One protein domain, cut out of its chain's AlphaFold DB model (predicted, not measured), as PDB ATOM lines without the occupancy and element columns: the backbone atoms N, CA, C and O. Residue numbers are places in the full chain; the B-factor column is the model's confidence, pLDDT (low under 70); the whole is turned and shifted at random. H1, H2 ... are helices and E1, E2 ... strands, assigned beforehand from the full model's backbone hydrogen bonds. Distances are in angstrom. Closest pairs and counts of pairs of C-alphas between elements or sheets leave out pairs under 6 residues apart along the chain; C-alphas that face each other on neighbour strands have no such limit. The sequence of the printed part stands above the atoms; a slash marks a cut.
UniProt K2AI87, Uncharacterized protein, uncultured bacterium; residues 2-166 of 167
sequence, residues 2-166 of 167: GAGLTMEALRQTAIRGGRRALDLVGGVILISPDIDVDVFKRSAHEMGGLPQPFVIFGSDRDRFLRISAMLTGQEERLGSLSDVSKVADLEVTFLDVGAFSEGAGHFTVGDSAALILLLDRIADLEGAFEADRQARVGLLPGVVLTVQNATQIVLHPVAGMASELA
ATOM      1  N   GLY A   2      32.591  23.122 -26.334       84.19
ATOM      2  CA  GLY A   2      32.259  22.701 -24.952       84.19
ATOM      3  C   GLY A   2      31.432  21.409 -24.844       84.19
ATOM      4  O   GLY A   2      31.804  20.504 -24.106       84.19
ATOM      5  N   ALA A   3      30.385  21.272 -25.661       89.38
ATOM      6  CA  ALA A   3      29.558  20.065 -25.694       89.38
ATOM      7  C   ALA A   3      30.344  18.786 -26.042       89.38
ATOM      8  O   ALA A   3      30.098  17.737 -25.455       89.38
ATOM      9  N   GLY A   4      31.321  18.876 -26.951       91.56
ATOM     10  CA  GLY A   4      32.179  17.744 -27.310       91.56
ATOM     11  C   GLY A   4      33.069  17.293 -26.151       91.56
ATOM     12  O   GLY A   4      33.191  16.097 -25.907       91.56
ATOM     13  N   LEU A   5      33.627  18.240 -25.387       93.62
ATOM     14  CA  LEU A   5      34.414  17.930 -24.188       93.62
ATOM     15  C   LEU A   5      33.554  17.280 -23.102       93.62
ATOM     16  O   LEU A   5      33.976  16.293 -22.505       93.62
ATOM     17  N   THR A   6      32.343  17.798 -22.876       93.81
ATOM     18  CA  THR A   6      31.388  17.196 -21.939       93.81
ATOM     19  C   THR A   6      31.049  15.765 -22.352       93.81
ATOM     20  O   THR A   6      31.141  14.857 -21.529       93.81
ATOM     21  N   MET A   7      30.732  15.535 -23.631       94.62
ATOM     22  CA  MET A   7      30.435  14.194 -24.143       94.62
ATOM     23  C   MET A   7      31.616  13.236 -23.992       94.62
ATOM     24  O   MET A   7      31.430  12.113 -23.531       94.62
ATOM     25  N   GLU A   8      32.832  13.672 -24.316       94.88
ATOM     26  CA  GLU A   8      34.024  12.836 -24.167       94.88
ATOM     27  C   GLU A   8      34.321  12.516 -22.696       94.88
ATOM     28  O   GLU A   8      34.666  11.381 -22.372       94.88
ATOM     29  N   ALA A   9      34.133  13.470 -21.781       94.38
ATOM     30  CA  ALA A   9      34.306  13.242 -20.347       94.38
ATOM     31  C   ALA A   9      33.300  12.211 -19.803       94.38
ATOM     32  O   ALA A   9      33.683  11.284 -19.078       94.38
ATOM     33  N   LEU A  10      32.026  12.327 -20.192       94.62
ATOM     34  CA  LEU A  10      30.985  11.355 -19.841       94.62
ATOM     35  C   LEU A  10      31.308   9.971 -20.416       94.62
ATOM     36  O   LEU A  10      31.265   8.974 -19.692       94.62
ATOM     37  N   ARG A  11      31.720   9.913 -21.688       95.00
ATOM     38  CA  ARG A  11      32.113   8.677 -22.373       95.00
ATOM     39  C   ARG A  11      33.295   7.996 -21.695       95.00
ATOM     40  O   ARG A  11      33.208   6.816 -21.371       95.00
ATOM     41  N   GLN A  12      34.368   8.734 -21.409       95.69
ATOM     42  CA  GLN A  12      35.546   8.218 -20.701       95.69
ATOM     43  C   GLN A  12      35.188   7.677 -19.319       95.69
ATOM     44  O   GLN A  12      35.695   6.633 -18.915       95.69
ATOM     45  N   THR A  13      34.297   8.364 -18.605       94.50
ATOM     46  CA  THR A  13      33.825   7.917 -17.292       94.50
ATOM     47  C   THR A  13      33.045   6.608 -17.410       94.50
ATOM     48  O   THR A  13      33.313   5.670 -16.657       94.50
ATOM     49  N   ALA A  14      32.144   6.500 -18.392       93.12
ATOM     50  CA  ALA A  14      31.360   5.292 -18.633       93.12
ATOM     51  C   ALA A  14      32.251   4.081 -18.950       93.12
ATOM     52  O   ALA A  14      32.176   3.059 -18.264       93.12
ATOM     53  N   ILE A  15      33.141   4.209 -19.941       93.31
ATOM     54  CA  ILE A  15      33.959   3.084 -20.429       93.31
ATOM     55  C   ILE A  15      35.035   2.641 -19.427       93.31
ATOM     56  O   ILE A  15      35.531   1.522 -19.512       93.31
ATOM     57  N   ARG A  16      35.392   3.491 -18.454       94.25
ATOM     58  CA  ARG A  16      36.325   3.157 -17.361       94.25
ATOM     59  C   ARG A  16      35.634   2.539 -16.141       94.25
ATOM     60  O   ARG A  16      36.260   2.401 -15.094       94.25
ATOM     61  N   GLY A  17      34.357   2.168 -16.257       87.69
ATOM     62  CA  GLY A  17      33.587   1.550 -15.172       87.69
ATOM     63  C   GLY A  17      33.024   2.548 -14.155       87.69
ATOM     64  O   GLY A  17      32.537   2.147 -13.100       87.69
ATOM     65  N   GLY A  18      33.043   3.846 -14.464       88.38
ATOM     66  CA  GLY A  18      32.540   4.924 -13.614       88.38
ATOM     67  C   GLY A  18      31.019   5.090 -13.632       88.38
ATOM     68  O   GLY A  18      30.543   6.197 -13.402       88.38
ATOM     69  N   ARG A  19      30.233   4.033 -13.892       86.12
ATOM     70  CA  ARG A  19      28.766   4.148 -14.015       86.12
ATOM     71  C   ARG A  19      28.121   4.753 -12.765       86.12
ATOM     72  O   ARG A  19      27.332   5.672 -12.894       86.12
ATOM     73  N   ARG A  20      28.582   4.360 -11.572       88.25
ATOM     74  CA  ARG A  20      28.132   4.955 -10.299       88.25
ATOM     75  C   ARG A  20      28.368   6.462 -10.205       88.25
ATOM     76  O   ARG A  20      27.627   7.135  -9.510       88.25
ATOM     77  N   ALA A  21      29.415   6.980 -10.847       88.50
ATOM     78  CA  ALA A  21      29.671   8.416 -10.879       88.50
ATOM     79  C   ALA A  21      28.730   9.127 -11.861       88.50
ATOM     80  O   ALA A  21      28.323  10.252 -11.601       88.50
ATOM     81  N   LEU A  22      28.352   8.463 -12.959       89.62
ATOM     82  CA  LEU A  22      27.348   8.977 -13.891       89.62
ATOM     83  C   LEU A  22      25.950   9.001 -13.271       89.62
ATOM     84  O   LEU A  22      25.196   9.919 -13.555       89.62
ATOM     85  N   ASP A  23      25.639   8.061 -12.379       87.31
ATOM     86  CA  ASP A  23      24.366   8.042 -11.646       87.31
ATOM     87  C   ASP A  23      24.223   9.231 -10.667       87.31
ATOM     88  O   ASP A  23      23.123   9.521 -10.207       87.31
ATOM     89  N   LEU A  24      25.320   9.935 -10.352       88.00
ATOM     90  CA  LEU A  24      25.304  11.179  -9.566       88.00
ATOM     91  C   LEU A  24      25.035  12.422 -10.426       88.00
ATOM     92  O   LEU A  24      24.842  13.512  -9.888       88.00
ATOM     93  N   VAL A  25      25.067  12.291 -11.754       87.94
ATOM     94  CA  VAL A  25      24.772  13.388 -12.675       87.94
ATOM     95  C   VAL A  25      23.257  13.469 -12.828       87.94
ATOM     96  O   VAL A  25      22.664  12.675 -13.551       87.94
ATOM     97  N   GLY A  26      22.638  14.450 -12.167       83.88
ATOM     98  CA  GLY A  26      21.184  14.661 -12.175       83.88
ATOM     99  C   GLY A  26      20.590  15.124 -13.511       83.88
ATOM    100  O   GLY A  26      19.410  15.440 -13.563       83.88
ATOM    101  N   GLY A  27      21.399  15.206 -14.571       88.00
ATOM    102  CA  GLY A  27      20.990  15.580 -15.921       88.00
ATOM    103  C   GLY A  27      22.117  16.242 -16.712       88.00
ATOM    104  O   GLY A  27      23.121  16.691 -16.157       88.00
ATOM    105  N   VAL A  28      21.957  16.305 -18.031       91.81
ATOM    106  CA  VAL A  28      22.883  17.001 -18.933       91.81
ATOM    107  C   VAL A  28      22.083  17.895 -19.861       91.81
ATOM    108  O   VAL A  28      21.177  17.435 -20.549       91.81
ATOM    109  N   ILE A  29      22.459  19.171 -19.911       91.25
ATOM    110  CA  ILE A  29      21.898  20.141 -20.849       91.25
ATOM    111  C   ILE A  29      23.016  20.606 -21.780       91.25
ATOM    112  O   ILE A  29      24.012  21.182 -21.340       91.25
ATOM    113  N   LEU A  30      22.855  20.354 -23.076       91.62
ATOM    114  CA  LEU A  30      23.746  20.842 -24.121       91.62
ATOM    115  C   LEU A  30      23.096  22.025 -24.833       91.62
ATOM    116  O   LEU A  30      22.010  21.892 -25.385       91.62
ATOM    117  N   ILE A  31      23.776  23.169 -24.857       88.06
ATOM    118  CA  ILE A  31      23.277  24.387 -25.500       88.06
ATOM    119  C   ILE A  31      24.004  24.603 -26.820       88.06
ATOM    120  O   ILE A  31      25.229  24.736 -26.830       88.06
ATOM    121  N   SER A  32      23.245  24.613 -27.918       86.50
ATOM    122  CA  SER A  32      23.730  24.759 -29.295       86.50
ATOM    123  C   SER A  32      24.986  23.916 -29.562       86.50
ATOM    124  O   SER A  32      26.031  24.455 -29.939       86.50
ATOM    125  N   PRO A  33      24.943  22.590 -29.308       89.75
ATOM    126  CA  PRO A  33      26.140  21.769 -29.345       89.75
ATOM    127  C   PRO A  33      26.716  21.653 -30.755       89.75
ATOM    128  O   PRO A  33      26.118  21.087 -31.666       89.75
ATOM    129  N   ASP A  34      27.944  22.130 -30.897       88.44
ATOM    130  CA  ASP A  34      28.753  21.976 -32.102       88.44
ATOM    131  C   ASP A  34      29.515  20.636 -32.069       88.44
ATOM    132  O   ASP A  34      30.711  20.580 -31.777       88.44
ATOM    133  N   ILE A  35      28.776  19.538 -32.236       91.38
ATOM    134  CA  ILE A  35      29.257  18.149 -32.329       91.38
ATOM    135  C   ILE A  35      28.511  17.476 -33.479       91.38
ATOM    136  O   ILE A  35      27.319  17.725 -33.642       91.38
ATOM    137  N   ASP A  36      29.179  16.647 -34.278       92.62
ATOM    138  CA  ASP A  36      28.496  15.875 -35.322       92.62
ATOM    139  C   ASP A  36      27.508  14.889 -34.704       92.62
ATOM    140  O   ASP A  36      27.794  14.267 -33.675       92.62
ATOM    141  N   VAL A  37      26.349  14.720 -35.343       93.12
ATOM    142  CA  VAL A  37      25.312  13.787 -34.883       93.12
ATOM    143  C   VAL A  37      25.888  12.378 -34.740       93.12
ATOM    144  O   VAL A  37      25.680  11.736 -33.715       93.12
ATOM    145  N   ASP A  38      26.702  11.927 -35.694       92.75
ATOM    146  CA  ASP A  38      27.304  10.590 -35.654       92.75
ATOM    147  C   ASP A  38      28.316  10.425 -34.509       92.75
ATOM    148  O   ASP A  38      28.355   9.383 -33.847       92.75
ATOM    149  N   VAL A  39      29.100  11.468 -34.211       93.88
ATOM    150  CA  VAL A  39      30.048  11.470 -33.083       93.88
ATOM    151  C   VAL A  39      29.299  11.443 -31.752       93.88
ATOM    152  O   VAL A  39      29.679  10.702 -30.838       93.88
ATOM    153  N   PHE A  40      28.207  12.204 -31.645       95.25
ATOM    154  CA  PHE A  40      27.324  12.174 -30.484       95.25
ATOM    155  C   PHE A  40      26.726  10.780 -30.277       95.25
ATOM    156  O   PHE A  40      26.860  10.216 -29.189       95.25
ATOM    157  N   LYS A  41      26.144  10.186 -31.328       95.31
ATOM    158  CA  LYS A  41      25.549   8.846 -31.271       95.31
ATOM    159  C   LYS A  41      26.552   7.794 -30.842       95.31
ATOM    160  O   LYS A  41      26.292   7.027 -29.920       95.31
ATOM    161  N   ARG A  42      27.725   7.781 -31.475       95.00
ATOM    162  CA  ARG A  42      28.793   6.847 -31.123       95.00
ATOM    163  C   ARG A  42      29.179   6.971 -29.651       95.00
ATOM    164  O   ARG A  42      29.269   5.957 -28.965       95.00
ATOM    165  N   SER A  43      29.347   8.198 -29.162       94.31
ATOM    166  CA  SER A  43      29.666   8.448 -27.754       94.31
ATOM    167  C   SER A  43      28.567   7.924 -26.825       94.31
ATOM    168  O   SER A  43      28.866   7.223 -25.862       94.31
ATOM    169  N   ALA A  44      27.299   8.192 -27.148       95.06
ATOM    170  CA  ALA A  44      26.146   7.732 -26.378       95.06
ATOM    171  C   ALA A  44      26.023   6.195 -26.339       95.06
ATOM    172  O   ALA A  44      25.757   5.618 -25.281       95.06
ATOM    173  N   HIS A  45      26.263   5.514 -27.464       95.19
ATOM    174  CA  HIS A  45      26.249   4.050 -27.521       95.19
ATOM    175  C   HIS A  45      27.409   3.425 -26.746       95.19
ATOM    176  O   HIS A  45      27.195   2.462 -26.013       95.19
ATOM    177  N   GLU A  46      28.619   3.980 -26.857       93.94
ATOM    178  CA  GLU A  46      29.786   3.506 -26.102       93.94
ATOM    179  C   GLU A  46      29.595   3.669 -24.584       93.94
ATOM    180  O   GLU A  46      30.126   2.879 -23.805       93.94
ATOM    181  N   MET A  47      28.791   4.645 -24.152       93.81
ATOM    182  CA  MET A  47      28.402   4.805 -22.748       93.81
ATOM    183  C   MET A  47      27.415   3.736 -22.253       93.81
ATOM    184  O   MET A  47      27.302   3.535 -21.042       93.81
ATOM    185  N   GLY A  48      26.670   3.071 -23.146       90.38
ATOM    186  CA  GLY A  48      25.597   2.136 -22.783       90.38
ATOM    187  C   GLY A  48      24.394   2.811 -22.106       90.38
ATOM    188  O   GLY A  48      23.695   2.187 -21.310       90.38
ATOM    189  N   GLY A  49      24.204   4.113 -22.325       88.81
ATOM    190  CA  GLY A  49      23.111   4.907 -21.761       88.81
ATOM    191  C   GLY A  49      23.557   6.306 -21.343       88.81
ATOM    192  O   GLY A  49      24.667   6.486 -20.840       88.81
ATOM    193  N   LEU A  50      22.681   7.283 -21.562       92.12
ATOM    194  CA  LEU A  50      22.901   8.685 -21.215       92.12
ATOM    195  C   LEU A  50      22.384   8.981 -19.795       92.12
ATOM    196  O   LEU A  50      21.367   8.401 -19.407       92.12
ATOM    197  N   PRO A  51      23.042   9.871 -19.025       90.19
ATOM    198  CA  PRO A  51      22.458  10.421 -17.801       90.19
ATOM    199  C   PRO A  51      21.144  11.133 -18.125       90.19
ATOM    200  O   PRO A  51      21.092  11.889 -19.096       90.19
ATOM    201  N   GLN A  52      20.104  10.899 -17.325       89.88
ATOM    202  CA  GLN A  52      18.781  11.481 -17.549       89.88
ATOM    203  C   GLN A  52      18.449  12.561 -16.509       89.88
ATOM    204  O   GLN A  52      18.784  12.377 -15.339       89.88
ATOM    205  N   PRO A  53      17.766  13.649 -16.917       90.31
ATOM    206  CA  PRO A  53      17.353  13.957 -18.289       90.31
ATOM    207  C   PRO A  53      18.533  14.400 -19.172       90.31
ATOM    208  O   PRO A  53      19.418  15.131 -18.724       90.31
ATOM    209  N   PHE A  54      18.521  13.993 -20.443       92.69
ATOM    210  CA  PHE A  54      19.479  14.463 -21.449       92.69
ATOM    211  C   PHE A  54      18.804  15.426 -22.433       92.69
ATOM    212  O   PHE A  54      18.033  15.009 -23.301       92.69
ATOM    213  N   VAL A  55      19.087  16.724 -22.306       91.75
ATOM    214  CA  VAL A  55      18.422  17.795 -23.062       91.75
ATOM    215  C   VAL A  55      19.406  18.501 -23.991       91.75
ATOM    216  O   VAL A  55      20.518  18.854 -23.608       91.75
ATOM    217  N   ILE A  56      18.985  18.741 -25.226       91.50
ATOM    218  CA  ILE A  56      19.748  19.429 -26.260       91.50
ATOM    219  C   ILE A  56      18.941  20.636 -26.717       91.50
ATOM    220  O   ILE A  56      17.870  20.479 -27.283       91.50
ATOM    221  N   PHE A  57      19.467  21.835 -26.514       88.31
ATOM    222  CA  PHE A  57      18.924  23.054 -27.096       88.31
ATOM    223  C   PHE A  57      19.585  23.271 -28.449       88.31
ATOM    224  O   PHE A  57      20.812  23.347 -28.544       88.31
ATOM    225  N   GLY A  58      18.779  23.395 -29.491       87.62
ATOM    226  CA  GLY A  58      19.257  23.650 -30.838       87.62
ATOM    227  C   GLY A  58      18.319  24.561 -31.606       87.62
ATOM    228  O   GLY A  58      17.261  24.958 -31.125       87.62
ATOM    229  N   SER A  59      18.721  24.915 -32.816       82.31
ATOM    230  CA  SER A  59      17.868  25.659 -33.733       82.31
ATOM    231  C   SER A  59      18.088  25.169 -35.150       82.31
ATOM    232  O   SER A  59      19.212  25.227 -35.654       82.31
ATOM    233  N   ASP A  60      17.015  24.747 -35.808       67.69
ATOM    234  CA  ASP A  60      17.023  24.513 -37.247       67.69
ATOM    235  C   ASP A  60      16.701  25.826 -37.975       67.69
ATOM    236  O   ASP A  60      15.537  26.161 -38.197       67.69
ATOM    237  N   ARG A  61      17.727  26.620 -38.318       62.78
ATOM    238  CA  ARG A  61      17.540  27.742 -39.251       62.78
ATOM    239  C   ARG A  61      17.933  27.335 -40.665       62.78
ATOM    240  O   ARG A  61      18.991  26.761 -40.897       62.78
ATOM    241  N   ASP A  62      17.039  27.684 -41.586       55.81
ATOM    242  CA  ASP A  62      17.078  27.420 -43.021       55.81
ATOM    243  C   ASP A  62      17.054  25.943 -43.430       55.81
ATOM    244  O   ASP A  62      17.978  25.412 -44.054       55.81
ATOM    245  N   ARG A  63      15.879  25.326 -43.235       54.66
ATOM    246  CA  ARG A  63      15.462  24.077 -43.901       54.66
ATOM    247  C   ARG A  63      15.844  24.042 -45.392       54.66
ATOM    248  O   ARG A  63      16.210  22.990 -45.902       54.66
ATOM    249  N   PHE A  64      15.801  25.185 -46.087       50.78
ATOM    250  CA  PHE A  64      16.176  25.303 -47.503       50.78
ATOM    251  C   PHE A  64      17.691  25.242 -47.756       50.78
ATOM    252  O   PHE A  64      18.115  24.503 -48.641       50.78
ATOM    253  N   LEU A  65      18.512  25.962 -46.978       56.75
ATOM    254  CA  LEU A  65      19.978  25.946 -47.129       56.75
ATOM    255  C   LEU A  65      20.575  24.581 -46.738       56.75
ATOM    256  O   LEU A  65      21.619  24.181 -47.251       56.75
ATOM    257  N   ARG A  66      19.892  23.824 -45.872       55.75
ATOM    258  CA  ARG A  66      20.355  22.514 -45.395       55.75
ATOM    259  C   ARG A  66      20.009  21.335 -46.298       55.75
ATOM    260  O   ARG A  66      20.756  20.360 -46.303       55.75
ATOM    261  N   ILE A  67      18.957  21.423 -47.114       58.69
ATOM    262  CA  ILE A  67      18.745  20.445 -48.198       58.69
ATOM    263  C   ILE A  67      19.955  20.470 -49.143       58.69
ATOM    264  O   ILE A  67      20.434  19.418 -49.560       58.69
ATOM    265  N   SER A  68      20.517  21.657 -49.404       57.75
ATOM    266  CA  SER A  68      21.776  21.785 -50.141       57.75
ATOM    267  C   SER A  68      22.949  21.139 -49.394       57.75
ATOM    268  O   SER A  68      23.681  20.370 -50.009       57.75
ATOM    269  N   ALA A  69      23.087  21.357 -48.081       60.38
ATOM    270  CA  ALA A  69      24.138  20.732 -47.266       60.38
ATOM    271  C   ALA A  69      24.078  19.186 -47.290       60.38
ATOM    272  O   ALA A  69      25.107  18.527 -47.467       60.38
ATOM    273  N   MET A  70      22.870  18.612 -47.207       60.69
ATOM    274  CA  MET A  70      22.630  17.164 -47.292       60.69
ATOM    275  C   MET A  70      23.026  16.600 -48.663       60.69
ATOM    276  O   MET A  70      23.646  15.543 -48.742       60.69
ATOM    277  N   LEU A  71      22.721  17.326 -49.743       60.34
ATOM    278  CA  LEU A  71      23.131  16.953 -51.101       60.34
ATOM    279  C   LEU A  71      24.649  17.067 -51.309       60.34
ATOM    280  O   LEU A  71      25.210  16.322 -52.108       60.34
ATOM    281  N   THR A  72      25.322  17.966 -50.583       65.56
ATOM    282  CA  THR A  72      26.787  18.120 -50.624       65.56
ATOM    283  C   THR A  72      27.547  17.166 -49.699       65.56
ATOM    284  O   THR A  72      28.775  17.178 -49.708       65.56
ATOM    285  N   GLY A  73      26.847  16.338 -48.912       62.66
ATOM    286  CA  GLY A  73      27.469  15.375 -47.998       62.66
ATOM    287  C   GLY A  73      28.128  16.004 -46.767       62.66
ATOM    288  O   GLY A  73      29.075  15.434 -46.234       62.66
ATOM    289  N   GLN A  74      27.674  17.181 -46.327       69.12
ATOM    290  CA  GLN A  74      28.179  17.787 -45.094       69.12
ATOM    291  C   GLN A  74      27.646  17.048 -43.862       69.12
ATOM    292  O   GLN A  74      26.454  16.746 -43.780       69.12
ATOM    293  N   GLU A  75      28.533  16.787 -42.899       76.56
ATOM    294  CA  GLU A  75      28.166  16.212 -41.604       76.56
ATOM    295  C   GLU A  75      27.247  17.172 -40.838       76.56
ATOM    296  O   GLU A  75      27.504  18.373 -40.716       76.56
ATOM    297  N   GLU A  76      26.130  16.635 -40.352       86.00
ATOM    298  CA  GLU A  76      25.139  17.408 -39.619       86.00
ATOM    299  C   GLU A  76      25.559  17.580 -38.157       86.00
ATOM    300  O   GLU A  76      25.885  16.610 -37.472       86.00
ATOM    301  N   ARG A  77      25.490  18.820 -37.662       90.31
ATOM    302  CA  ARG A  77      25.773  19.156 -36.264       90.31
ATOM    303  C   ARG A  77      24.525  18.997 -35.401       90.31
ATOM    304  O   ARG A  77      23.429  19.385 -35.798       90.31
ATOM    305  N   LEU A  78      24.712  18.502 -34.181       90.12
ATOM    306  CA  LEU A  78      23.652  18.226 -33.214       90.12
ATOM    307  C   LEU A  78      22.863  19.484 -32.830       90.12
ATOM    308  O   LEU A  78      21.647  19.420 -32.720       90.12
ATOM    309  N   GLY A  79      23.517  20.637 -32.664       88.12
ATOM    310  CA  GLY A  79      22.855  21.906 -32.329       88.12
ATOM    311  C   GLY A  79      21.992  22.481 -33.451       88.12
ATOM    312  O   GLY A  79      21.174  23.366 -33.213       88.12
ATOM    313  N   SER A  80      22.139  21.948 -34.658       86.69
ATOM    314  CA  SER A  80      21.315  22.237 -35.821       86.69
ATOM    315  C   SER A  80      20.742  20.924 -36.341       86.69
ATOM    316  O   SER A  80      20.969  20.577 -37.490       86.69
ATOM    317  N   LEU A  81      20.083  20.110 -35.520       85.81
ATOM    318  CA  LEU A  81      19.471  18.862 -35.988       85.81
ATOM    319  C   LEU A  81      18.289  19.184 -36.926       85.81
ATOM    320  O   LEU A  81      17.539  20.111 -36.646       85.81
ATOM    321  N   SER A  82      18.151  18.509 -38.076       82.56
ATOM    322  CA  SER A  82      17.013  18.741 -39.009       82.56
ATOM    323  C   SER A  82      15.847  17.813 -38.727       82.56
ATOM    324  O   SER A  82      14.695  18.140 -38.997       82.56
ATOM    325  N   ASP A  83      16.173  16.623 -38.240       85.56
ATOM    326  CA  ASP A  83      15.231  15.547 -38.036       85.56
ATOM    327  C   ASP A  83      15.633  14.775 -36.782       85.56
ATOM    328  O   ASP A  83      16.712  14.176 -36.707       85.56
ATOM    329  N   VAL A  84      14.742  14.789 -35.793       86.94
ATOM    330  CA  VAL A  84      14.918  14.066 -34.533       86.94
ATOM    331  C   VAL A  84      14.997  12.549 -34.741       86.94
ATOM    332  O   VAL A  84      15.581  11.847 -33.916       86.94
ATOM    333  N   SER A  85      14.511  12.029 -35.877       87.81
ATOM    334  CA  SER A  85      14.606  10.608 -36.231       87.81
ATOM    335  C   SER A  85      16.047  10.080 -36.230       87.81
ATOM    336  O   SER A  85      16.280   8.909 -35.929       87.81
ATOM    337  N   LYS A  86      17.033  10.949 -36.487       90.00
ATOM    338  CA  LYS A  86      18.456  10.585 -36.511       90.00
ATOM    339  C   LYS A  86      18.998  10.188 -35.142       90.00
ATOM    340  O   LYS A  86      19.963   9.430 -35.083       90.00
ATOM    341  N   VAL A  87      18.373  10.654 -34.062       92.56
ATOM    342  CA  VAL A  87      18.728  10.322 -32.673       92.56
ATOM    343  C   VAL A  87      17.624   9.535 -31.959       92.56
ATOM    344  O   VAL A  87      17.682   9.376 -30.747       92.56
ATOM    345  N   ALA A  88      16.631   9.027 -32.694       90.94
ATOM    346  CA  ALA A  88      15.453   8.339 -32.157       90.94
ATOM    347  C   ALA A  88      15.760   7.072 -31.348       90.94
ATOM    348  O   ALA A  88      14.951   6.639 -30.530       90.94
ATOM    349  N   ASP A  89      16.922   6.470 -31.570       93.19
ATOM    350  CA  ASP A  89      17.431   5.329 -30.819       93.19
ATOM    351  C   ASP A  89      17.980   5.704 -29.431       93.19
ATOM    352  O   ASP A  89      18.209   4.820 -28.604       93.19
ATOM    353  N   LEU A  90      18.148   6.997 -29.149       94.06
ATOM    354  CA  LEU A  90      18.660   7.528 -27.891       94.06
ATOM    355  C   LEU A  90      17.542   8.209 -27.094       94.06
ATOM    356  O   LEU A  90      16.677   8.877 -27.654       94.06
ATOM    357  N   GLU A  91      17.584   8.075 -25.770       92.12
ATOM    358  CA  GLU A  91      16.681   8.798 -24.871       92.12
ATOM    359  C   GLU A  91      17.186  10.236 -24.695       92.12
ATOM    360  O   GLU A  91      18.020  10.522 -23.834       92.12
ATOM    361  N   VAL A  92      16.735  11.128 -25.581       92.69
ATOM    362  CA  VAL A  92      17.135  12.542 -25.618       92.69
ATOM    363  C   VAL A  92      15.934  13.450 -25.845       92.69
ATOM    364  O   VAL A  92      15.001  13.107 -26.571       92.69
ATOM    365  N   THR A  93      15.984  14.646 -25.267       90.56
ATOM    366  CA  THR A  93      15.019  15.716 -25.534       90.56
ATOM    367  C   THR A  93      15.691  16.826 -26.336       90.56
ATOM    368  O   THR A  93      16.589  17.490 -25.833       90.56
ATOM    369  N   PHE A  94      15.269  17.040 -27.579       89.31
ATOM    370  CA  PHE A  94      15.717  18.133 -28.434       89.31
ATOM    371  C   PHE A  94      14.743  19.312 -28.348       89.31
ATOM    372  O   PHE A  94      13.617  19.243 -28.836       89.31
ATOM    373  N   LEU A  95      15.169  20.407 -27.735       86.69
ATOM    374  CA  LEU A  95      14.417  21.649 -27.656       86.69
ATOM    375  C   LEU A  95      14.814  22.559 -28.822       86.69
ATOM    376  O   LEU A  95      15.911  23.122 -28.839       86.69
ATOM    377  N   ASP A  96      13.917  22.703 -29.792       84.56
ATOM    378  CA  ASP A  96      14.082  23.617 -30.915       84.56
ATOM    379  C   ASP A  96      13.641  25.023 -30.503       84.56
ATOM    380  O   ASP A  96      12.459  25.312 -30.291       84.56
ATOM    381  N   VAL A  97      14.630  25.904 -30.375       80.50
ATOM    382  CA  VAL A  97      14.461  27.315 -30.021       80.50
ATOM    383  C   VAL A  97      14.584  28.231 -31.241       80.50
ATOM    384  O   VAL A  97      14.787  29.439 -31.102       80.50
ATOM    385  N   GLY A  98      14.461  27.680 -32.453       75.25
ATOM    386  CA  GLY A  98      14.567  28.412 -33.711       75.25
ATOM    387  C   GLY A  98      13.682  29.655 -33.750       75.25
ATOM    388  O   GLY A  98      14.170  30.739 -34.071       75.25
ATOM    389  N   ALA A  99      12.427  29.559 -33.312       69.44
ATOM    390  CA  ALA A  99      11.494  30.687 -33.319       69.44
ATOM    391  C   ALA A  99      11.895  31.865 -32.402       69.44
ATOM    392  O   ALA A  99      11.315  32.938 -32.525       69.44
ATOM    393  N   PHE A 100      12.888  31.697 -31.516       65.94
ATOM    394  CA  PHE A 100      13.353  32.727 -30.578       65.94
ATOM    395  C   PHE A 100      14.596  33.503 -31.041       65.94
ATOM    396  O   PHE A 100      14.971  34.455 -30.361       65.94
ATOM    397  N   SER A 101      15.252  33.152 -32.162       63.84
ATOM    398  CA  SER A 101      16.315  34.035 -32.694       63.84
ATOM    399  C   SER A 101      15.724  35.197 -33.488       63.84
ATOM    400  O   SER A 101      15.346  35.098 -34.656       63.84
ATOM    401  N   GLU A 102      15.647  36.347 -32.842       53.19
ATOM    402  CA  GLU A 102      15.497  37.615 -33.539       53.19
ATOM    403  C   GLU A 102      16.895  38.042 -34.027       53.19
ATOM    404  O   GLU A 102      17.766  38.401 -33.241       53.19
ATOM    405  N   GLY A 103      17.153  37.940 -35.338       52.97
ATOM    406  CA  GLY A 103      18.406  38.393 -35.965       52.97
ATOM    407  C   GLY A 103      19.546  37.361 -36.071       52.97
ATOM    408  O   GLY A 103      19.375  36.172 -35.807       52.97
ATOM    409  N   ALA A 104      20.723  37.836 -36.506       41.88
ATOM    410  CA  ALA A 104      21.917  37.057 -36.884       41.88
ATOM    411  C   ALA A 104      22.764  36.524 -35.697       41.88
ATOM    412  O   ALA A 104      23.965  36.288 -35.840       41.88
ATOM    413  N   GLY A 105      22.167  36.378 -34.511       46.31
ATOM    414  CA  GLY A 105      22.857  35.935 -33.297       46.31
ATOM    415  C   GLY A 105      22.999  34.413 -33.221       46.31
ATOM    416  O   GLY A 105      22.009  33.690 -33.288       46.31
ATOM    417  N   HIS A 106      24.234  33.935 -33.051       50.00
ATOM    418  CA  HIS A 106      24.610  32.514 -32.952       50.00
ATOM    419  C   HIS A 106      24.365  31.888 -31.560       50.00
ATOM    420  O   HIS A 106      24.724  30.731 -31.347       50.00
ATOM    421  N   PHE A 107      23.785  32.626 -30.601       56.41
ATOM    422  CA  PHE A 107      23.646  32.172 -29.212       56.41
ATOM    423  C   PHE A 107      22.276  32.512 -28.601       56.41
ATOM    424  O   PHE A 107      22.139  33.279 -27.653       56.41
ATOM    425  N   THR A 108      21.230  31.894 -29.148       60.75
ATOM    426  CA  THR A 108      19.826  32.136 -28.768       60.75
ATOM    427  C   THR A 108      19.545  31.975 -27.280       60.75
ATOM    428  O   THR A 108      18.770  32.745 -26.725       60.75
ATOM    429  N   VAL A 109      20.173  31.003 -26.620       56.19
ATOM    430  CA  VAL A 109      19.883  30.668 -25.219       56.19
ATOM    431  C   VAL A 109      20.519  31.650 -24.229       56.19
ATOM    432  O   VAL A 109      19.907  31.943 -23.208       56.19
ATOM    433  N   GLY A 110      21.711  32.181 -24.519       57.59
ATOM    434  CA  GLY A 110      22.387  33.145 -23.635       57.59
ATOM    435  C   GLY A 110      21.919  34.590 -23.815       57.59
ATOM    436  O   GLY A 110      22.021  35.374 -22.878       57.59
ATOM    437  N   ASP A 111      21.362  34.921 -24.982       60.91
ATOM    438  CA  ASP A 111      20.895  36.275 -25.301       60.91
ATOM    439  C   ASP A 111      19.373  36.452 -25.112       60.91
ATOM    440  O   ASP A 111      18.855  37.566 -25.197       60.91
ATOM    441  N   SER A 112      18.633  35.370 -24.830       61.53
ATOM    442  CA  SER A 112      17.181  35.405 -24.611       61.53
ATOM    443  C   SER A 112      16.829  35.273 -23.134       61.53
ATOM    444  O   SER A 112      16.916  34.191 -22.549       61.53
ATOM    445  N   ALA A 113      16.322  36.356 -22.540       64.50
ATOM    446  CA  ALA A 113      15.818  36.352 -21.164       64.50
ATOM    447  C   ALA A 113      14.740  35.274 -20.930       64.50
ATOM    448  O   ALA A 113      14.677  34.685 -19.854       64.50
ATOM    449  N   ALA A 114      13.925  34.970 -21.947       61.91
ATOM    450  CA  ALA A 114      12.916  33.916 -21.869       61.91
ATOM    451  C   ALA A 114      13.538  32.514 -21.752       61.91
ATOM    452  O   ALA A 114      13.030  31.683 -21.003       61.91
ATOM    453  N   LEU A 115      14.645  32.255 -22.457       67.00
ATOM    454  CA  LEU A 115      15.336  30.964 -22.404       67.00
ATOM    455  C   LEU A 115      16.178  30.816 -21.133       67.00
ATOM    456  O   LEU A 115      16.229  29.723 -20.577       67.00
ATOM    457  N   ILE A 116      16.751  31.905 -20.614       69.88
ATOM    458  CA  ILE A 116      17.417  31.906 -19.302       69.88
ATOM    459  C   ILE A 116      16.419  31.559 -18.192       69.88
ATOM    460  O   ILE A 116      16.678  30.660 -17.400       69.88
ATOM    461  N   LEU A 117      15.252  32.213 -18.162       64.44
ATOM    462  CA  LEU A 117      14.201  31.916 -17.179       64.44
ATOM    463  C   LEU A 117      13.642  30.495 -17.322       64.44
ATOM    464  O   LEU A 117      13.217  29.895 -16.338       64.44
ATOM    465  N   LEU A 118      13.632  29.950 -18.540       68.94
ATOM    466  CA  LEU A 118      13.274  28.556 -18.772       68.94
ATOM    467  C   LEU A 118      14.321  27.604 -18.180       68.94
ATOM    468  O   LEU A 118      13.947  26.653 -17.502       68.94
ATOM    469  N   LEU A 119      15.610  27.861 -18.409       69.06
ATOM    470  CA  LEU A 119      16.694  27.057 -17.841       69.06
ATOM    471  C   LEU A 119      16.702  27.088 -16.312       69.06
ATOM    472  O   LEU A 119      16.858  26.036 -15.701       69.06
ATOM    473  N   ASP A 120      16.486  28.261 -15.717       66.56
ATOM    474  CA  ASP A 120      16.385  28.448 -14.264       66.56
ATOM    475  C   ASP A 120      15.281  27.552 -13.678       66.56
ATOM    476  O   ASP A 120      15.501  26.766 -12.761       66.56
ATOM    477  N   ARG A 121      14.111  27.538 -14.330       65.88
ATOM    478  CA  ARG A 121      12.998  26.657 -13.945       65.88
ATOM    479  C   ARG A 121      13.265  25.177 -14.196       65.88
ATOM    480  O   ARG A 121      12.738  24.352 -13.464       65.88
ATOM    481  N   ILE A 122      14.023  24.822 -15.233       63.38
ATOM    482  CA  ILE A 122      14.393  23.426 -15.508       63.38
ATOM    483  C   ILE A 122      15.366  22.913 -14.440       63.38
ATOM    484  O   ILE A 122      15.225  21.778 -13.994       63.38
ATOM    485  N   ALA A 123      16.329  23.739 -14.024       60.22
ATOM    486  CA  ALA A 123      17.317  23.387 -13.009       60.22
ATOM    487  C   ALA A 123      16.701  23.256 -11.604       60.22
ATOM    488  O   ALA A 123      17.090  22.364 -10.856       60.22
ATOM    489  N   ASP A 124      15.706  24.086 -11.278       55.44
ATOM    490  CA  ASP A 124      14.996  24.040  -9.992       55.44
ATOM    491  C   ASP A 124      14.013  22.859  -9.860       55.44
ATOM    492  O   ASP A 124      13.514  22.572  -8.769       55.44
ATOM    493  N   LEU A 125      13.716  22.154 -10.955       49.78
ATOM    494  CA  LEU A 125      12.724  21.079 -10.996       49.78
ATOM    495  C   LEU A 125      13.385  19.693 -11.095       49.78
ATOM    496  O   LEU A 125      13.163  18.940 -12.047       49.78
ATOM    497  N   GLU A 126      14.143  19.325 -10.059       45.34
ATOM    498  CA  GLU A 126      14.549  17.941  -9.770       45.34
ATOM    499  C   GLU A 126      13.291  17.060  -9.580       45.34
ATOM    500  O   GLU A 126      12.745  16.921  -8.488       45.34
ATOM    501  N   GLY A 127      12.771  16.498 -10.679       50.78
ATOM    502  CA  GLY A 127      11.669  15.523 -10.674       50.78
ATOM    503  C   GLY A 127      10.491  15.806 -11.615       50.78
ATOM    504  O   GLY A 127       9.613  14.953 -11.750       50.78
ATOM    505  N   ALA A 128      10.448  16.953 -12.305       47.44
ATOM    506  CA  ALA A 128       9.289  17.303 -13.136       47.44
ATOM    507  C   ALA A 128       9.218  16.557 -14.480       47.44
ATOM    508  O   ALA A 128       8.122  16.386 -15.002       47.44
ATOM    509  N   PHE A 129      10.324  16.046 -15.027       48.56
ATOM    510  CA  PHE A 129      10.286  15.367 -16.334       48.56
ATOM    511  C   PHE A 129       9.529  14.025 -16.323       48.56
ATOM    512  O   PHE A 129       8.944  13.654 -17.341       48.56
ATOM    513  N   GLU A 130       9.457  13.328 -15.182       48.62
ATOM    514  CA  GLU A 130       8.637  12.110 -15.054       48.62
ATOM    515  C   GLU A 130       7.143  12.423 -14.892       48.62
ATOM    516  O   GLU A 130       6.293  11.727 -15.450       48.62
ATOM    517  N   ALA A 131       6.808  13.504 -14.182       41.81
ATOM    518  CA  ALA A 131       5.424  13.931 -13.986       41.81
ATOM    519  C   ALA A 131       4.845  14.637 -15.229       41.81
ATOM    520  O   ALA A 131       3.675  14.444 -15.562       41.81
ATOM    521  N   ASP A 132       5.654  15.409 -15.956       43.06
ATOM    522  CA  ASP A 132       5.209  16.196 -17.110       43.06
ATOM    523  C   ASP A 132       5.005  15.333 -18.368       43.06
ATOM    524  O   ASP A 132       4.046  15.549 -19.117       43.06
ATOM    525  N   ARG A 133       5.790  14.245 -18.524       46.41
ATOM    526  CA  ARG A 133       5.536  13.185 -19.527       46.41
ATOM    527  C   ARG A 133       4.115  12.618 -19.428       46.41
ATOM    528  O   ARG A 133       3.533  12.236 -20.442       46.41
ATOM    529  N   GLN A 134       3.554  12.562 -18.219       42.81
ATOM    530  CA  GLN A 134       2.202  12.056 -17.966       42.81
ATOM    531  C   GLN A 134       1.134  13.155 -17.980       42.81
ATOM    532  O   GLN A 134      -0.016  12.882 -18.328       42.81
ATOM    533  N   ALA A 135       1.486  14.389 -17.618       42.47
ATOM    534  CA  ALA A 135       0.501  15.415 -17.295       42.47
ATOM    535  C   ALA A 135       0.095  16.337 -18.461       42.47
ATOM    536  O   ALA A 135      -0.899  17.046 -18.314       42.47
ATOM    537  N   ARG A 136       0.776  16.317 -19.625       42.94
ATOM    538  CA  ARG A 136       0.478  17.227 -20.762       42.94
ATOM    539  C   ARG A 136       0.259  18.675 -20.292       42.94
ATOM    540  O   ARG A 136      -0.681  19.338 -20.744       42.94
ATOM    541  N   VAL A 137       1.048  19.166 -19.338       40.09
ATOM    542  CA  VAL A 137       0.845  20.528 -18.847       40.09
ATOM    543  C   VAL A 137       1.522  21.451 -19.845       40.09
ATOM    544  O   VAL A 137       2.740  21.472 -19.972       40.09
ATOM    545  N   GLY A 138       0.717  22.189 -20.610       44.62
ATOM    546  CA  GLY A 138       1.173  23.199 -21.567       44.62
ATOM    547  C   GLY A 138       1.836  24.392 -20.876       44.62
ATOM    548  O   GLY A 138       1.300  25.495 -20.898       44.62
ATOM    549  N   LEU A 139       2.982  24.172 -20.231       46.28
ATOM    550  CA  LEU A 139       3.810  25.211 -19.611       46.28
ATOM    551  C   LEU A 139       4.777  25.839 -20.616       46.28
ATOM    552  O   LEU A 139       5.294  26.927 -20.369       46.28
ATOM    553  N   LEU A 140       4.980  25.180 -21.759       50.88
ATOM    554  CA  LEU A 140       5.781  25.673 -22.866       50.88
ATOM    555  C   LEU A 140       4.879  25.852 -24.096       50.88
ATOM    556  O   LEU A 140       4.313  24.866 -24.570       50.88
ATOM    557  N   PRO A 141       4.707  27.079 -24.621       56.94
ATOM    558  CA  PRO A 141       4.065  27.286 -25.917       56.94
ATOM    559  C   PRO A 141       4.918  26.594 -26.984       56.94
ATOM    560  O   PRO A 141       6.010  27.055 -27.321       56.94
ATOM    561  N   GLY A 142       4.459  25.447 -27.475       63.75
ATOM    562  CA  GLY A 142       5.254  24.658 -28.399       63.75
ATOM    563  C   GLY A 142       4.587  23.391 -28.911       63.75
ATOM    564  O   GLY A 142       3.568  22.945 -28.390       63.75
ATOM    565  N   VAL A 143       5.176  22.815 -29.957       74.00
ATOM    566  CA  VAL A 143       4.758  21.539 -30.550       74.00
ATOM    567  C   VAL A 143       5.679  20.435 -30.042       74.00
ATOM    568  O   VAL A 143       6.893  20.530 -30.193       74.00
ATOM    569  N   VAL A 144       5.109  19.377 -29.463       80.88
ATOM    570  CA  VAL A 144       5.858  18.197 -29.002       80.88
ATOM    571  C   VAL A 144       5.726  17.072 -30.028       80.88
ATOM    572  O   VAL A 144       4.616  16.687 -30.395       80.88
ATOM    573  N   LEU A 145       6.860  16.538 -30.479       77.50
ATOM    574  CA  LEU A 145       6.979  15.443 -31.440       77.50
ATOM    575  C   LEU A 145       7.891  14.362 -30.854       77.50
ATOM    576  O   LEU A 145       9.082  14.588 -30.687       77.50
ATOM    577  N   THR A 146       7.366  13.173 -30.572       81.75
ATOM    578  CA  THR A 146       8.181  12.043 -30.092       81.75
ATOM    579  C   THR A 146       8.368  11.020 -31.205       81.75
ATOM    580  O   THR A 146       7.394  10.538 -31.784       81.75
ATOM    581  N   VAL A 147       9.624  10.674 -31.490       81.19
ATOM    582  CA  VAL A 147      10.021   9.649 -32.460       81.19
ATOM    583  C   VAL A 147      10.841   8.592 -31.726       81.19
ATOM    584  O   VAL A 147      12.002   8.810 -31.389       81.19
ATOM    585  N   GLN A 148      10.226   7.431 -31.486       88.50
ATOM    586  CA  GLN A 148      10.774   6.361 -30.639       88.50
ATOM    587  C   GLN A 148      11.181   6.886 -29.248       88.50
ATOM    588  O   GLN A 148      10.298   7.264 -28.482       88.50
ATOM    589  N   ASN A 149      12.480   6.919 -28.930       85.94
ATOM    590  CA  ASN A 149      12.998   7.358 -27.632       85.94
ATOM    591  C   ASN A 149      13.390   8.841 -27.614       85.94
ATOM    592  O   ASN A 149      13.609   9.396 -26.537       85.94
ATOM    593  N   ALA A 150      13.460   9.495 -28.777       85.19
ATOM    594  CA  ALA A 150      13.798  10.906 -28.852       85.19
ATOM    595  C   ALA A 150      12.541  11.772 -28.891       85.19
ATOM    596  O   ALA A 150      11.587  11.504 -29.627       85.19
ATOM    597  N   THR A 151      12.555  12.849 -28.116       85.12
ATOM    598  CA  THR A 151      11.472  13.830 -28.075       85.12
ATOM    599  C   THR A 151      11.978  15.161 -28.593       85.12
ATOM    600  O   THR A 151      12.958  15.685 -28.086       85.12
ATOM    601  N   GLN A 152      11.311  15.726 -29.588       84.19
ATOM    602  CA  GLN A 152      11.511  17.092 -30.046       84.19
ATOM    603  C   GLN A 152      10.414  17.992 -29.478       84.19
ATOM    604  O   GLN A 152       9.233  17.657 -29.528       84.19
ATOM    605  N   ILE A 153      10.798  19.152 -28.961       83.31
ATOM    606  CA  ILE A 153       9.886  20.193 -28.491       83.31
ATOM    607  C   ILE A 153      10.226  21.466 -29.263       83.31
ATOM    608  O   ILE A 153      11.309  22.017 -29.097       83.31
ATOM    609  N   VAL A 154       9.321  21.932 -30.119       81.44
ATOM    610  CA  VAL A 154       9.473  23.175 -30.885       81.44
ATOM    611  C   VAL A 154       8.830  24.307 -30.110       81.44
ATOM    612  O   VAL A 154       7.612  24.312 -29.955       81.44
ATOM    613  N   LEU A 155       9.619  25.255 -29.614       76.44
ATOM    614  CA  LEU A 155       9.095  26.385 -28.852       76.44
ATOM    615  C   LEU A 155       8.671  27.531 -29.773       76.44
ATOM    616  O   LEU A 155       9.367  27.854 -30.732       76.44
ATOM    617  N   HIS A 156       7.589  28.222 -29.409       71.56
ATOM    618  CA  HIS A 156       7.119  29.439 -30.074       71.56
ATOM    619  C   HIS A 156       6.992  30.611 -29.084       71.56
ATOM    620  O   HIS A 156       6.495  30.423 -27.972       71.56
ATOM    621  N   PRO A 157       7.387  31.845 -29.453       64.88
ATOM    622  CA  PRO A 157       7.155  33.014 -28.611       64.88
ATOM    623  C   PRO A 157       5.652  33.278 -28.432       64.88
ATOM    624  O   PRO A 157       4.918  33.405 -29.413       64.88
ATOM    625  N   VAL A 158       5.192  33.450 -27.186       61.00
ATOM    626  CA  VAL A 158       3.774  33.742 -26.867       61.00
ATOM    627  C   VAL A 158       3.279  35.017 -27.567       61.00
ATOM    628  O   VAL A 158       2.121  35.093 -27.972       61.00
ATOM    629  N   ALA A 159       4.161  36.000 -27.781       58.19
ATOM    630  CA  ALA A 159       3.835  37.239 -28.489       58.19
ATOM    631  C   ALA A 159       3.441  37.018 -29.967       58.19
ATOM    632  O   ALA A 159       2.685  37.815 -30.516       58.19
ATOM    633  N   GLY A 160       3.903  35.930 -30.598       47.88
ATOM    634  CA  GLY A 160       3.566  35.579 -31.982       47.88
ATOM    635  C   GLY A 160       2.214  34.875 -32.144       47.88
ATOM    636  O   GLY A 160       1.639  34.910 -33.224       47.88
ATOM    637  N   MET A 161       1.657  34.283 -31.082       47.78
ATOM    638  CA  MET A 161       0.374  33.563 -31.162       47.78
ATOM    639  C   MET A 161      -0.835  34.511 -31.236       47.78
ATOM    640  O   MET A 161      -1.888  34.148 -31.756       47.78
ATOM    641  N   ALA A 162      -0.691  35.745 -30.742       47.28
ATOM    642  CA  ALA A 162      -1.762  36.741 -30.760       47.28
ATOM    643  C   ALA A 162      -2.065  37.284 -32.171       47.28
ATOM    644  O   ALA A 162      -3.172  37.759 -32.411       47.28
ATOM    645  N   SER A 163      -1.111  37.215 -33.107       44.78
ATOM    646  CA  SER A 163      -1.285  37.727 -34.472       44.78
ATOM    647  C   SER A 163      -1.876  36.703 -35.448       44.78
ATOM    648  O   SER A 163      -2.510  37.110 -36.418       44.78
ATOM    649  N   GLU A 164      -1.740  35.398 -35.191       45.28
ATOM    650  CA  GLU A 164      -2.350  34.341 -36.020       45.28
ATOM    651  C   GLU A 164      -3.836  34.114 -35.718       45.28
ATOM    652  O   GLU A 164      -4.594  33.780 -36.621       45.28
ATOM    653  N   LEU A 165      -4.288  34.366 -34.486       45.22
ATOM    654  CA  LEU A 165      -5.711  34.276 -34.121       45.22
ATOM    655  C   LEU A 165      -6.535  35.504 -34.549       45.22
ATOM    656  O   LEU A 165      -7.754  35.516 -34.393       45.22
ATOM    657  N   ALA A 166      -5.878  36.537 -35.080       46.25
ATOM    658  CA  ALA A 166      -6.506  37.771 -35.543       46.25
ATOM    659  C   ALA A 166      -6.716  37.818 -37.070       46.25
ATOM    660  O   ALA A 166      -6.999  38.895 -37.603       46.25
TER     661      ALA A 166
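Overview. This is residues 2 to 166 of the 167 residues of an uncharacterized protein of uncultured bacterium (UniProt K2AI87). A twisted sheet of five strands runs through the middle of the domain, with H1 and H3 side by side toward its E1 edge, H5 over one face near the other edge, H7 and H8 off the opposite face, and H6 only grazing the sheet near Ile 31 of E1 and Phe 57 of E2. Residues 68 to 73, at the end of H4 and just after it, stick out from the body, and H9 lies at the far end of the longest axis from H1 and H2. The printed part has 165 residues, with nine named helices and five named strands in the order H1 H2 E1 H3 E2 H4 H5 E3 H6 H7 H8 E4 E5 H9. The sheet runs E1 E2 E3 E5 E4 and is mixed, and the class is mixed, helices and strands. The whole is compact, with a radius of gyration of the C-alphas of 16.4 A and spans of 57 by 42 by 29 A.

Arrangement. Start at E2, residues 54 to 58, and E3, residues 92 to 96, which are parallel at 23 degrees; N 95 and O 56 are 2.7 A apart, within hydrogen-bond range. Beside E2 find the edge strand E1, residues 28 to 31, parallel at 5 degrees, with N 30 and O 55 at 2.8 A. Beside E3 find E5, residues 150 to 155, parallel at 20 degrees, with N 94 and O 151 at 2.7 A. E5 forms a hairpin with the edge strand E4, residues 142 to 147, antiparallel at 166 degrees, with N 152 and O 145 at 2.7 A. H5, residues 84 to 87, is on the sheet at a height of 7.1 A and only just over E5, on which 3 of its 4 C-alphas fall; the C-alphas of Val 87 and Ala 150, their closest, are 6.3 A apart. H3, residues 37 to 47, is not on the sheet; it only just touches H5, with 3 pairs of C-alphas within 8 A, the closest being Lys 41 and Val 87 at 7.1 A. H1, residues 2 to 15, touches H3 at a shallow tilt of 28 degrees, the same way; their closest C-alphas, of Ala 14 and Met 47, are 5.1 A apart. H1 only grazes the sheet, with residues 2 to 10. With residues 10 to 14 alone it touches H2, residues 19 to 22; the closest C-alphas, of Thr 13 and Arg 19, are 7.1 A apart. E1, H3, E2 form a strand-helix-strand unit, two parallel neighbour strands with a helix between, and with H4, residues 63 to 71, so do E2, H4 H5, E3; both crossovers are right-handed. H6, residues 108 to 111, only grazes the sheet and touches H7, residues 113 to 123, only at the corner, the C-alphas of Val 109 and Leu 115 being closest at 5.4 A. H4, H8, residues 128 to 135, and H9, residues 158 to 164, touch no helix and are not on the sheet. Every O i to N i+4 pair is within hydrogen-bond range in H1, H3 and H7, against 4 of 5 in H4, 3 of 4 in H8 and 0 of 3 in H9, where 1 of 4 O i to N i+3 pairs is; H2, H5 and H6 are too short for an i+4 pair.

Along the chain. Find C-alpha 54 at (19.479, 14.463, -21.449); from there E2 runs 13.1 A to C-alpha 58. E4 spans 16.3 A and E5 16.2 A. Find C-alpha 2 at (32.259, 22.701, -24.952), where H1 begins its 20.2 A; H3 and H7 each span 15.4 A. H9 ends at C-alpha 164, (-2.350, 34.341, -36.020).

Size, cuts and confidence. The C-alphas of Arg 16 and Ala 166, the two farthest apart, are 58.0 A apart. The printed part has no cut, and the long links are H4 to H5 and E3 to H6. Mean pLDDT of the printed part is 74.9; look for values under 70 at residues 60 to 74, 99 to 142 and 157 to 166.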